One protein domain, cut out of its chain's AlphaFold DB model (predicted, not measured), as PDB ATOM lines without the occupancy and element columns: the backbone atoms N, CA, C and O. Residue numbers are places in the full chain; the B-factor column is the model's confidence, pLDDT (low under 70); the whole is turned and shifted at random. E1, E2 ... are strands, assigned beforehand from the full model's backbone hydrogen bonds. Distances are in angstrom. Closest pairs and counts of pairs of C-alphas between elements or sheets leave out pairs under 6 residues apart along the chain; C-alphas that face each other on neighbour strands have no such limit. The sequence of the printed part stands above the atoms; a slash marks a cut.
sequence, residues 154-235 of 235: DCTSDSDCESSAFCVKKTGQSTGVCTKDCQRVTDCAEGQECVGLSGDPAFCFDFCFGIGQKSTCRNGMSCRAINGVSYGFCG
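Overview. This is residues 154 to 235 of the 235 residues of an uncharacterized protein of Archangium gephyra (UniProt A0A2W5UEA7). Little regular structure: loops join three small strand hairpins, E1 E2, E3 E4 and E5 E6. The long, bent E4 joins the last two into one strongly twisted antiparallel sheet, order E3, E4, E6, E5; E1 and E2 make a separate antiparallel sheet. The 82 printed residues include six strands, E1 to E6 in order, holding only 27 residues, and no named helix: all strand. The whole is compact, radius of gyration of the C-alphas 12.4 A, spanning 34 by 27 by 25 A.

Along the chain. E1 is residues 166 to 169, from C-alpha 166 at (210.640, 214.886, 214.722); E2 176 to 179; E3 192 to 195; E4 202 to 209, 19.9 A long; E5 223 to 225; E6 231 to 234, ending at C-alpha 234 (213.555, 208.975, 199.178).

Arrangement. In hairpin E1 E2, N 168 and O 177 are 2.9 A apart, within hydrogen-bond range. The closest C-alphas of E2 and E4, Thr 179 and Cys 204, are 5.8 A apart. E4 bends by 59 degrees at residue 206, pairing with E3 over 203 to 206 (N 193 and O 205, 2.9 A) and E6 over 207 to 209 (N 208 and O 232, 2.9 A). In hairpin E5 E6, N 224 and O 233 are 2.8 A apart.

Size, cuts and confidence. The printed part has no cut. The farthest C-alphas, Ser 159 and Gly 228, are 35.0 A apart. Links E2 to E3 and E4 to E5 are long. Thirty-six residues are under pLDDT 70, among them 209 to 222.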
ATOM      1  N   ASP A 154     204.361 215.034 205.894       78.88
ATOM      2  CA  ASP A 154     205.156 216.270 205.758       78.88
ATOM      3  C   ASP A 154     205.181 217.065 207.080       78.88
ATOM      4  O   ASP A 154     204.406 216.814 207.980       78.88
ATOM      5  N   CYS A 155     206.070 218.021 207.287       83.38
ATOM      6  CA  CYS A 155     206.044 218.813 208.521       83.38
ATOM      7  C   CYS A 155     206.758 220.139 208.337       83.38
ATOM      8  O   CYS A 155     207.594 220.305 207.452       83.38
ATOM      9  N   THR A 156     206.445 221.107 209.186       83.69
ATOM     10  CA  THR A 156     207.140 222.397 209.252       83.69
ATOM     11  C   THR A 156     207.903 222.571 210.560       83.69
ATOM     12  O   THR A 156     208.798 223.412 210.640       83.69
ATOM     13  N   SER A 157     207.607 221.766 211.572       83.62
ATOM     14  CA  SER A 157     208.290 221.745 212.859       83.62
ATOM     15  C   SER A 157     208.078 220.400 213.549       83.62
ATOM     16  O   SER A 157     207.148 219.673 213.210       83.62
ATOM     17  N   ASP A 158     208.890 220.087 214.560       81.94
ATOM     18  CA  ASP A 158     208.726 218.862 215.361       81.94
ATOM     19  C   ASP A 158     207.357 218.792 216.051       81.94
ATOM     20  O   ASP A 158     206.841 217.710 216.303       81.94
ATOM     21  N   SER A 159     206.734 219.945 216.317       80.44
ATOM     22  CA  SER A 159     205.401 220.003 216.924       80.44
ATOM     23  C   SER A 159     204.279 219.503 216.011       80.44
ATOM     24  O   SER A 159     203.189 219.214 216.504       80.44
ATOM     25  N   ASP A 160     204.559 219.358 214.713       79.69
ATOM     26  CA  ASP A 160     203.630 218.779 213.744       79.69
ATOM     27  C   ASP A 160     203.645 217.239 213.792       79.69
ATOM     28  O   ASP A 160     202.718 216.620 213.282       79.69
ATOM     29  N   CYS A 161     204.660 216.621 214.412       82.88
ATOM     30  CA  CYS A 161     204.921 215.177 214.409       82.88
ATOM     31  C   CYS A 161     204.550 214.496 215.730       82.88
ATOM     32  O   CYS A 161     204.493 215.160 216.771       82.88
ATOM     33  N   GLU A 162     204.281 213.173 215.706       82.12
ATOM     34  CA  GLU A 162     203.980 212.352 216.908       82.12
ATOM     35  C   GLU A 162     204.980 212.573 218.048       82.12
ATOM     36  O   GLU A 162     206.105 213.000 217.841       82.12
ATOM     37  N   SER A 163     204.589 212.289 219.296       74.31
ATOM     38  CA  SER A 163     205.423 212.546 220.489       74.31
ATOM     39  C   SER A 163     206.814 211.915 220.442       74.31
ATOM     40  O   SER A 163     207.702 212.360 221.159       74.31
ATOM     41  N   SER A 164     206.970 210.871 219.636       75.62
ATOM     42  CA  SER A 164     208.214 210.146 219.399       75.62
ATOM     43  C   SER A 164     208.833 210.434 218.028       75.62
ATOM     44  O   SER A 164     209.745 209.719 217.628       75.62
ATOM     45  N   ALA A 165     208.312 211.410 217.289       81.88
ATOM     46  CA  ALA A 165     208.753 211.782 215.957       81.88
ATOM     47  C   ALA A 165     209.221 213.246 215.924       81.88
ATOM     48  O   ALA A 165     208.818 214.074 216.739       81.88
ATOM     49  N   PHE A 166     210.084 213.560 214.971       85.25
ATOM     50  CA  PHE A 166     210.640 214.886 214.722       85.25
ATOM     51  C   PHE A 166     210.650 215.168 213.225       85.25
ATOM     52  O   PHE A 166     210.600 214.266 212.383       85.25
ATOM     53  N   CYS A 167     210.694 216.449 212.895       85.69
ATOM     54  CA  CYS A 167     210.577 216.942 211.544       85.69
ATOM     55  C   CYS A 167     211.951 217.072 210.887       85.69
ATOM     56  O   CYS A 167     212.666 218.057 211.084       85.69
ATOM     57  N   VAL A 168     212.317 216.110 210.042       82.75
ATOM     58  CA  VAL A 168     213.573 216.185 209.287       82.75
ATOM     59  C   VAL A 168     213.365 216.994 208.016       82.75
ATOM     60  O   VAL A 168     212.611 216.605 207.125       82.75
ATOM     61  N   LYS A 169     214.067 218.126 207.919       81.81
ATOM     62  CA  LYS A 169     214.069 219.000 206.742       81.81
ATOM     63  C   LYS A 169     215.356 218.857 205.951       81.81
ATOM     64  O   LYS A 169     216.447 218.775 206.515       81.81
ATOM     65  N   LYS A 170     215.245 218.947 204.630       72.19
ATOM     66  CA  LYS A 170     216.407 219.150 203.766       72.19
ATOM     67  C   LYS A 170     216.882 220.596 203.882       72.19
ATOM     68  O   LYS A 170     216.067 221.519 203.877       72.19
ATOM     69  N   THR A 171     218.194 220.811 203.938       67.75
ATOM     70  CA  THR A 171     218.780 222.158 203.973       67.75
ATOM     71  C   THR A 171     218.222 223.023 202.840       67.75
ATOM     72  O   THR A 171     218.354 222.675 201.666       67.75
ATOM     73  N   GLY A 172     217.591 224.145 203.196       74.38
ATOM     74  CA  GLY A 172     216.976 225.080 202.248       74.38
ATOM     75  C   GLY A 172     215.506 224.813 201.896       74.38
ATOM     76  O   GLY A 172     214.950 225.575 201.111       74.38
ATOM     77  N   GLN A 173     214.857 223.786 202.462       74.19
ATOM     78  CA  GLN A 173     213.411 223.568 202.316       74.19
ATOM     79  C   GLN A 173     212.621 224.090 203.527       74.19
ATOM     80  O   GLN A 173     213.074 224.014 204.669       74.19
ATOM     81  N   SER A 174     211.426 224.635 203.269       77.56
ATOM     82  CA  SER A 174     210.496 225.099 204.310       77.56
ATOM     83  C   SER A 174     209.766 223.940 204.999       77.56
ATOM     84  O   SER A 174     209.451 224.041 206.189       77.56
ATOM     85  N   THR A 175     209.569 222.835 204.277       77.00
ATOM     86  CA  THR A 175     208.922 221.604 204.736       77.00
ATOM     87  C   THR A 175     209.926 220.456 204.897       77.00
ATOM     88  O   THR A 175     211.000 220.446 204.293       77.00
ATOM     89  N   GLY A 176     209.584 219.508 205.760       82.62
ATOM     90  CA  GLY A 176     210.304 218.271 206.037       82.62
ATOM     91  C   GLY A 176     209.345 217.095 206.133       82.62
ATOM     92  O   GLY A 176     208.214 217.191 205.662       82.62
ATOM     93  N   VAL A 177     209.796 216.007 206.754       79.56
ATOM     94  CA  VAL A 177     208.997 214.801 206.997       79.56
ATOM     95  C   VAL A 177     209.116 214.369 208.455       79.56
ATOM     96  O   VAL A 177     210.218 214.340 209.005       79.56
ATOM     97  N   CYS A 178     207.988 214.010 209.069       84.56
ATOM     98  CA  CYS A 178     207.947 213.400 210.387       84.56
ATOM     99  C   CYS A 178     208.599 212.022 210.336       84.56
ATOM    100  O   CYS A 178     208.087 211.102 209.703       84.56
ATOM    101  N   THR A 179     209.722 211.864 211.017       82.69
ATOM    102  CA  THR A 179     210.402 210.578 211.185       82.69
ATOM    103  C   THR A 179     210.701 210.352 212.660       82.69
ATOM    104  O   THR A 179     210.488 211.239 213.479       82.69
ATOM    105  N   LYS A 180     211.157 209.159 213.019       84.81
ATOM    106  CA  LYS A 180     211.606 208.847 214.374       84.81
ATOM    107  C   LYS A 180     212.948 208.155 214.329       84.81
ATOM    108  O   LYS A 180     213.303 207.547 213.317       84.81
ATOM    109  N   ASP A 181     213.633 208.205 215.463       81.19
ATOM    110  CA  ASP A 181     214.799 207.374 215.691       81.19
ATOM    111  C   ASP A 181     214.397 205.906 215.572       81.19
ATOM    112  O   ASP A 181     213.379 205.458 216.113       81.19
ATOM    113  N   CYS A 182     215.218 205.147 214.870       79.69
ATOM    114  CA  CYS A 182     215.092 203.710 214.769       79.69
ATOM    115  C   CYS A 182     216.441 203.072 215.099       79.69
ATOM    116  O   CYS A 182     217.506 203.611 214.808       79.69
ATOM    117  N   GLN A 183     216.408 201.916 215.750       75.81
ATOM    118  CA  GLN A 183     217.594 201.084 215.965       75.81
ATOM    119  C   GLN A 183     217.529 199.815 215.121       75.81
ATOM    120  O   GLN A 183     218.549 199.175 214.860       75.81
ATOM    121  N   ARG A 184     216.317 199.420 214.725       69.25
ATOM    122  CA  ARG A 184     216.022 198.226 213.941       69.25
ATOM    123  C   ARG A 184     214.997 198.568 212.868       69.25
ATOM    124  O   ARG A 184     214.153 199.437 213.051       69.25
ATOM    125  N   VAL A 185     215.016 197.820 211.767       64.56
ATOM    126  CA  VAL A 185     214.034 197.963 210.672       64.56
ATOM    127  C   VAL A 185     212.595 197.788 211.176       64.56
ATOM    128  O   VAL A 185     211.693 198.469 210.707       64.56
ATOM    129  N   THR A 186     212.385 196.941 212.189       72.31
ATOM    130  CA  THR A 186     211.075 196.714 212.827       72.31
ATOM    131  C   THR A 186     210.516 197.926 213.559       72.31
ATOM    132  O   THR A 186     209.345 197.919 213.926       72.31
ATOM    133  N   ASP A 187     211.340 198.943 213.815       77.69
ATOM    134  CA  ASP A 187     210.875 200.165 214.454       77.69
ATOM    135  C   ASP A 187     210.109 201.034 213.446       77.69
ATOM    136  O   ASP A 187     209.301 201.860 213.856       77.69
ATOM    137  N   CYS A 188     210.313 200.843 212.141       74.38
ATOM    138  CA  CYS A 188     209.696 201.647 211.091       74.38
ATOM    139  C   CYS A 188     208.334 201.102 210.643       74.38
ATOM    140  O   CYS A 188     208.022 199.925 210.821       74.38
ATOM    141  N   ALA A 189     207.498 201.982 210.080       70.62
ATOM    142  CA  ALA A 189     206.215 201.577 209.514       70.62
ATOM    143  C   ALA A 189     206.417 200.664 208.291       70.62
ATOM    144  O   ALA A 189     207.485 200.645 207.678       70.62
ATOM    145  N   GLU A 190     205.388 199.903 207.919       65.50
ATOM    146  CA  GLU A 190     205.449 199.034 206.742       65.50
ATOM    147  C   GLU A 190     205.804 199.846 205.479       65.50
ATOM    148  O   GLU A 190     205.211 200.891 205.214       65.50
ATOM    149  N   GLY A 191     206.805 199.382 204.720       65.69
ATOM    150  CA  GLY A 191     207.338 200.088 203.545       65.69
ATOM    151  C   GLY A 191     208.460 201.098 203.836       65.69
ATOM    152  O   GLY A 191     208.994 201.693 202.897       65.69
ATOM    153  N   GLN A 192     208.848 201.266 205.103       73.75
ATOM    154  CA  GLN A 192     209.971 202.109 205.512       73.75
ATOM    155  C   GLN A 192     211.174 201.281 205.962       73.75
ATOM    156  O   GLN A 192     211.035 200.170 206.472       73.75
ATOM    157  N   GLU A 193     212.367 201.850 205.808       76.62
ATOM    158  CA  GLU A 193     213.611 201.248 206.273       76.62
ATOM    159  C   GLU A 193     214.330 202.172 207.254       76.62
ATOM    160  O   GLU A 193     214.304 203.399 207.123       76.62
ATOM    161  N   CYS A 194     214.965 201.560 208.251       78.69
ATOM    162  CA  CYS A 194     215.779 202.266 209.222       78.69
ATOM    163  C   CYS A 194     217.162 202.549 208.631       78.69
ATOM    164  O   CYS A 194     217.997 201.647 208.546       78.69
ATOM    165  N   VAL A 195     217.406 203.791 208.215       76.44
ATOM    166  CA  VAL A 195     218.659 204.194 207.569       76.44
ATOM    167  C   VAL A 195     219.469 205.064 208.520       76.44
ATOM    168  O   VAL A 195     219.073 206.179 208.852       76.44
ATOM    169  N   GLY A 196     220.626 204.551 208.939       72.81
ATOM    170  CA  GLY A 196     221.649 205.308 209.656       72.81
ATOM    171  C   GLY A 196     222.806 205.663 208.736       72.81
ATOM    172  O   GLY A 196     223.296 204.814 207.989       72.81
ATOM    173  N   LEU A 197     223.263 206.911 208.802       61.84
ATOM    174  CA  LEU A 197     224.572 207.285 208.271       61.84
ATOM    175  C   LEU A 197     225.622 206.969 209.344       61.84
ATOM    176  O   LEU A 197     225.355 207.098 210.535       61.84
ATOM    177  N   SER A 198     226.802 206.491 208.946       56.16
ATOM    178  CA  SER A 198     227.846 206.055 209.882       56.16
ATOM    179  C   SER A 198     228.198 207.146 210.904       56.16
ATOM    180  O   SER A 198     228.881 208.105 210.560       56.16
ATOM    181  N   GLY A 199     227.776 206.955 212.158       63.25
ATOM    182  CA  GLY A 199     228.022 207.882 213.271       63.25
ATOM    183  C   GLY A 199     226.823 208.749 213.677       63.25
ATOM    184  O   GLY A 199     226.885 209.357 214.742       63.25
ATOM    185  N   ASP A 200     225.744 208.750 212.893       65.94
ATOM    186  CA  ASP A 200     224.517 209.506 213.151       65.94
ATOM    187  C   ASP A 200     223.360 208.590 213.601       65.94
ATOM    188  O   ASP A 200     223.366 207.386 213.304       65.94
ATOM    189  N   PRO A 201     222.353 209.126 214.319       64.50
ATOM    190  CA  PRO A 201     221.107 208.410 214.587       64.50
ATOM    191  C   PRO A 201     220.444 207.943 213.281       64.50
ATOM    192  O   PRO A 201     220.478 208.635 212.263       64.50
ATOM    193  N   ALA A 202     219.880 206.734 213.305       76.88
ATOM    194  CA  ALA A 202     219.177 206.167 212.164       76.88
ATOM    195  C   ALA A 202     217.704 206.573 212.182       76.88
ATOM    196  O   ALA A 202     217.083 206.641 213.244       76.88
ATOM    197  N   PHE A 203     217.150 206.814 210.996       79.69
ATOM    198  CA  PHE A 203     215.786 207.307 210.829       79.69
ATOM    199  C   PHE A 203     214.990 206.438 209.865       79.69
ATOM    200  O   PHE A 203     215.544 205.822 208.953       79.69
ATOM    201  N   CYS A 204     213.673 206.415 210.046       76.56
ATOM    202  CA  CYS A 204     212.773 205.730 209.128       76.56
ATOM    203  C   CYS A 204     212.564 206.563 207.857       76.56
ATOM    204  O   CYS A 204     212.062 207.689 207.931       76.56
ATOM    205  N   PHE A 205     212.914 206.000 206.699       75.12
ATOM    206  CA  PHE A 205     212.667 206.598 205.383       75.12
ATOM    207  C   PHE A 205     211.846 205.669 204.492       75.12
ATOM    208  O   PHE A 205     211.971 204.448 204.578       75.12
ATOM    209  N   ASP A 206     211.041 206.255 203.603       72.62
ATOM    210  CA  ASP A 206     210.330 205.508 202.562       72.62
ATOM    211  C   ASP A 206     211.354 204.879 201.595       72.62
ATOM    212  O   ASP A 206     212.239 205.561 201.058       72.62
ATOM    213  N   PHE A 207     211.233 203.565 201.390       69.62
ATOM    214  CA  PHE A 207     212.099 202.812 200.490       69.62
ATOM    215  C   PHE A 207     211.728 203.077 199.032       69.62
ATOM    216  O   PHE A 207     210.553 203.166 198.675       69.62
ATOM    217  N   CYS A 208     212.726 203.139 198.155       70.50
ATOM    218  CA  CYS A 208     212.495 203.306 196.729       70.50
ATOM    219  C   CYS A 208     213.368 202.381 195.886       70.50
ATOM    220  O   CYS A 208     214.539 202.114 196.167       70.50
ATOM    221  N   PHE A 209     212.774 201.918 194.792       68.25
ATOM    222  CA  PHE A 209     213.462 201.159 193.758       68.25
ATOM    223  C   PHE A 209     213.812 202.085 192.591       68.25
ATOM    224  O   PHE A 209     212.994 202.917 192.191       68.25
ATOM    225  N   GLY A 210     215.019 201.920 192.042       65.75
ATOM    226  CA  GLY A 210     215.503 202.696 190.901       65.75
ATOM    227  C   GLY A 210     216.069 204.056 191.309       65.75
ATOM    228  O   GLY A 210     215.343 205.037 191.442       65.75
ATOM    229  N   ILE A 211     217.395 204.131 191.454       64.62
ATOM    230  CA  ILE A 211     218.109 205.377 191.767       64.62
ATOM    231  C   ILE A 211     217.700 206.479 190.778       64.62
ATOM    232  O   ILE A 211     217.702 206.278 189.564       64.62
ATOM    233  N   GLY A 212     217.354 207.655 191.303       59.28
ATOM    234  CA  GLY A 212     216.924 208.812 190.518       59.28
ATOM    235  C   GLY A 212     215.476 208.757 190.025       59.28
ATOM    236  O   GLY A 212     214.986 209.764 189.510       59.28
ATOM    237  N   GLN A 213     214.757 207.643 190.208       63.66
ATOM    238  CA  GLN A 213     213.331 207.607 189.913       63.66
ATOM    239  C   GLN A 213     212.562 208.403 190.966       63.66
ATOM    240  O   GLN A 213     212.677 208.180 192.169       63.66
ATOM    241  N   LYS A 214     211.777 209.368 190.484       58.16
ATOM    242  CA  LYS A 214     210.851 210.148 191.309       58.16
ATOM    243  C   LYS A 214     209.517 209.438 191.505       58.16
ATOM    244  O   LYS A 214     208.785 209.823 192.392       58.16
ATOM    245  N   SER A 215     209.181 208.441 190.682       61.31
ATOM    246  CA  SER A 215     207.876 207.762 190.714       61.31
ATOM    247  C   SER A 215     207.693 206.849 191.923       61.31
ATOM    248  O   SER A 215     206.566 206.625 192.346       61.31
ATOM    249  N   THR A 216     208.788 206.315 192.463       64.19
ATOM    250  CA  THR A 216     208.810 205.535 193.708       64.19
ATOM    251  C   THR A 216     208.906 206.419 194.948       64.19
ATOM    252  O   THR A 216     208.704 205.934 196.053       64.19
ATOM    253  N   CYS A 217     209.181 207.710 194.764       61.38
ATOM    254  CA  CYS A 217     209.287 208.687 195.832       61.38
ATOM    255  C   CYS A 217     208.150 209.699 195.776       61.38
ATOM    256  O   CYS A 217     207.450 209.849 194.777       61.38
ATOM    257  N   ARG A 218     207.947 210.431 196.868       62.34
ATOM    258  CA  ARG A 218     206.985 211.533 196.852       62.34
ATOM    259  C   ARG A 218     207.455 212.670 195.961       62.34
ATOM    260  O   ARG A 218     208.646 212.828 195.683       62.34
ATOM    261  N   ASN A 219     206.496 213.490 195.539       58.62
ATOM    262  CA  ASN A 219     206.758 214.656 194.707       58.62
ATOM    263  C   ASN A 219     207.824 215.560 195.347       58.62
ATOM    264  O   ASN A 219     207.681 216.005 196.478       58.62
ATOM    265  N   GLY A 220     208.898 215.825 194.599       57.16
ATOM    266  CA  GLY A 220     210.028 216.637 195.060       57.16
ATOM    267  C   GLY A 220     211.171 215.856 195.717       57.16
ATOM    268  O   GLY A 220     212.250 216.423 195.878       57.16
ATOM    269  N   MET A 221     210.989 214.566 196.012       60.94
ATOM    270  CA  MET A 221     212.052 213.677 196.490       60.94
ATOM    271  C   MET A 221     212.639 212.854 195.343       60.94
ATOM    272  O   MET A 221     212.023 212.659 194.292       60.94
ATOM    273  N   SER A 222     213.866 212.383 195.536       66.81
ATOM    274  CA  SER A 222     214.577 211.531 194.590       66.81
ATOM    275  C   SER A 222     215.061 210.270 195.281       66.81
ATOM    276  O   SER A 222     215.546 210.329 196.409       66.81
ATOM    277  N   CYS A 223     214.967 209.133 194.596       70.56
ATOM    278  CA  CYS A 223     215.510 207.898 195.129       70.56
ATOM    279  C   CYS A 223     217.045 207.952 195.159       70.56
ATOM    280  O   CYS A 223     217.681 208.018 194.102       70.56
ATOM    281  N   ARG A 224     217.650 207.950 196.350       72.56
ATOM    282  CA  ARG A 224     219.106 207.997 196.542       72.56
ATOM    283  C   ARG A 224     219.649 206.641 196.953       72.56
ATOM    284  O   ARG A 224     219.180 206.055 197.919       72.56
ATOM    285  N   ALA A 225     220.669 206.179 196.237       69.56
ATOM    286  CA  ALA A 225     221.326 204.907 196.509       69.56
ATOM    287  C   ALA A 225     221.967 204.882 197.901       69.56
ATOM    288  O   ALA A 225     222.633 205.844 198.292       69.56
ATOM    289  N   ILE A 226     221.872 203.741 198.578       64.56
ATOM    290  CA  ILE A 226     222.700 203.436 199.747       64.56
ATOM    291  C   ILE A 226     223.859 202.563 199.261       64.56
ATOM    292  O   ILE A 226     223.641 201.495 198.706       64.56
ATOM    293  N   ASN A 227     225.109 202.997 199.430       64.50
ATOM    294  CA  ASN A 227     226.294 202.163 199.160       64.50
ATOM    295  C   ASN A 227     226.377 201.531 197.745       64.50
ATOM    296  O   ASN A 227     226.978 200.475 197.572       64.50
ATOM    297  N   GLY A 228     225.795 202.168 196.721       57.53
ATOM    298  CA  GLY A 228     225.913 201.724 195.322       57.53
ATOM    299  C   GLY A 228     225.029 200.536 194.914       57.53
ATOM    300  O   GLY A 228     225.236 199.975 193.839       57.53
ATOM    301  N   VAL A 229     224.044 200.153 195.729       54.72
ATOM    302  CA  VAL A 229     223.043 199.124 195.384       54.72
ATOM    303  C   VAL A 229     221.869 199.701 194.579       54.72
ATOM    304  O   VAL A 229     221.623 200.903 194.593       54.72
ATOM    305  N   SER A 230     221.115 198.847 193.874       56.31
ATOM    306  CA  SER A 230     219.992 199.235 192.991       56.31
ATOM    307  C   SER A 230     218.744 199.779 193.711       56.31
ATOM    308  O   SER A 230     217.745 200.090 193.055       56.31
ATOM    309  N   TYR A 231     218.791 199.883 195.036       57.56
ATOM    310  CA  TYR A 231     217.735 200.416 195.883       57.56
ATOM    311  C   TYR A 231     218.239 201.592 196.717       57.56
ATOM    312  O   TYR A 231     219.445 201.804 196.882       57.56
ATOM    313  N   GLY A 232     217.300 202.393 197.197       63.16
ATOM    314  CA  GLY A 232     217.601 203.637 197.867       63.16
ATOM    315  C   GLY A 232     216.510 204.084 198.820       63.16
ATOM    316  O   GLY A 232     215.520 203.391 199.038       63.16
ATOM    317  N   PHE A 233     216.692 205.285 199.344       69.75
ATOM    318  CA  PHE A 233     215.696 205.980 200.149       69.75
ATOM    319  C   PHE A 233     215.278 207.275 199.458       69.75
ATOM    320  O   PHE A 233     216.047 207.876 198.697       69.75
ATOM    321  N   CYS A 234     214.052 207.714 199.712       63.31
ATOM    322  CA  CYS A 234     213.555 208.975 199.178       63.31
ATOM    323  C   CYS A 234     214.126 210.176 199.949       63.31
ATOM    324  O   CYS A 234     213.875 210.315 201.145       63.31
ATOM    325  N   GLY A 235     214.870 211.054 199.255       62.91
ATOM    326  CA  GLY A 235     215.446 212.299 199.804       62.91
ATOM    327  C   GLY A 235     215.938 213.316 198.769       62.91
ATOM    328  O   GLY A 235     215.735 213.125 197.546       62.91
TER     329      GLY A 235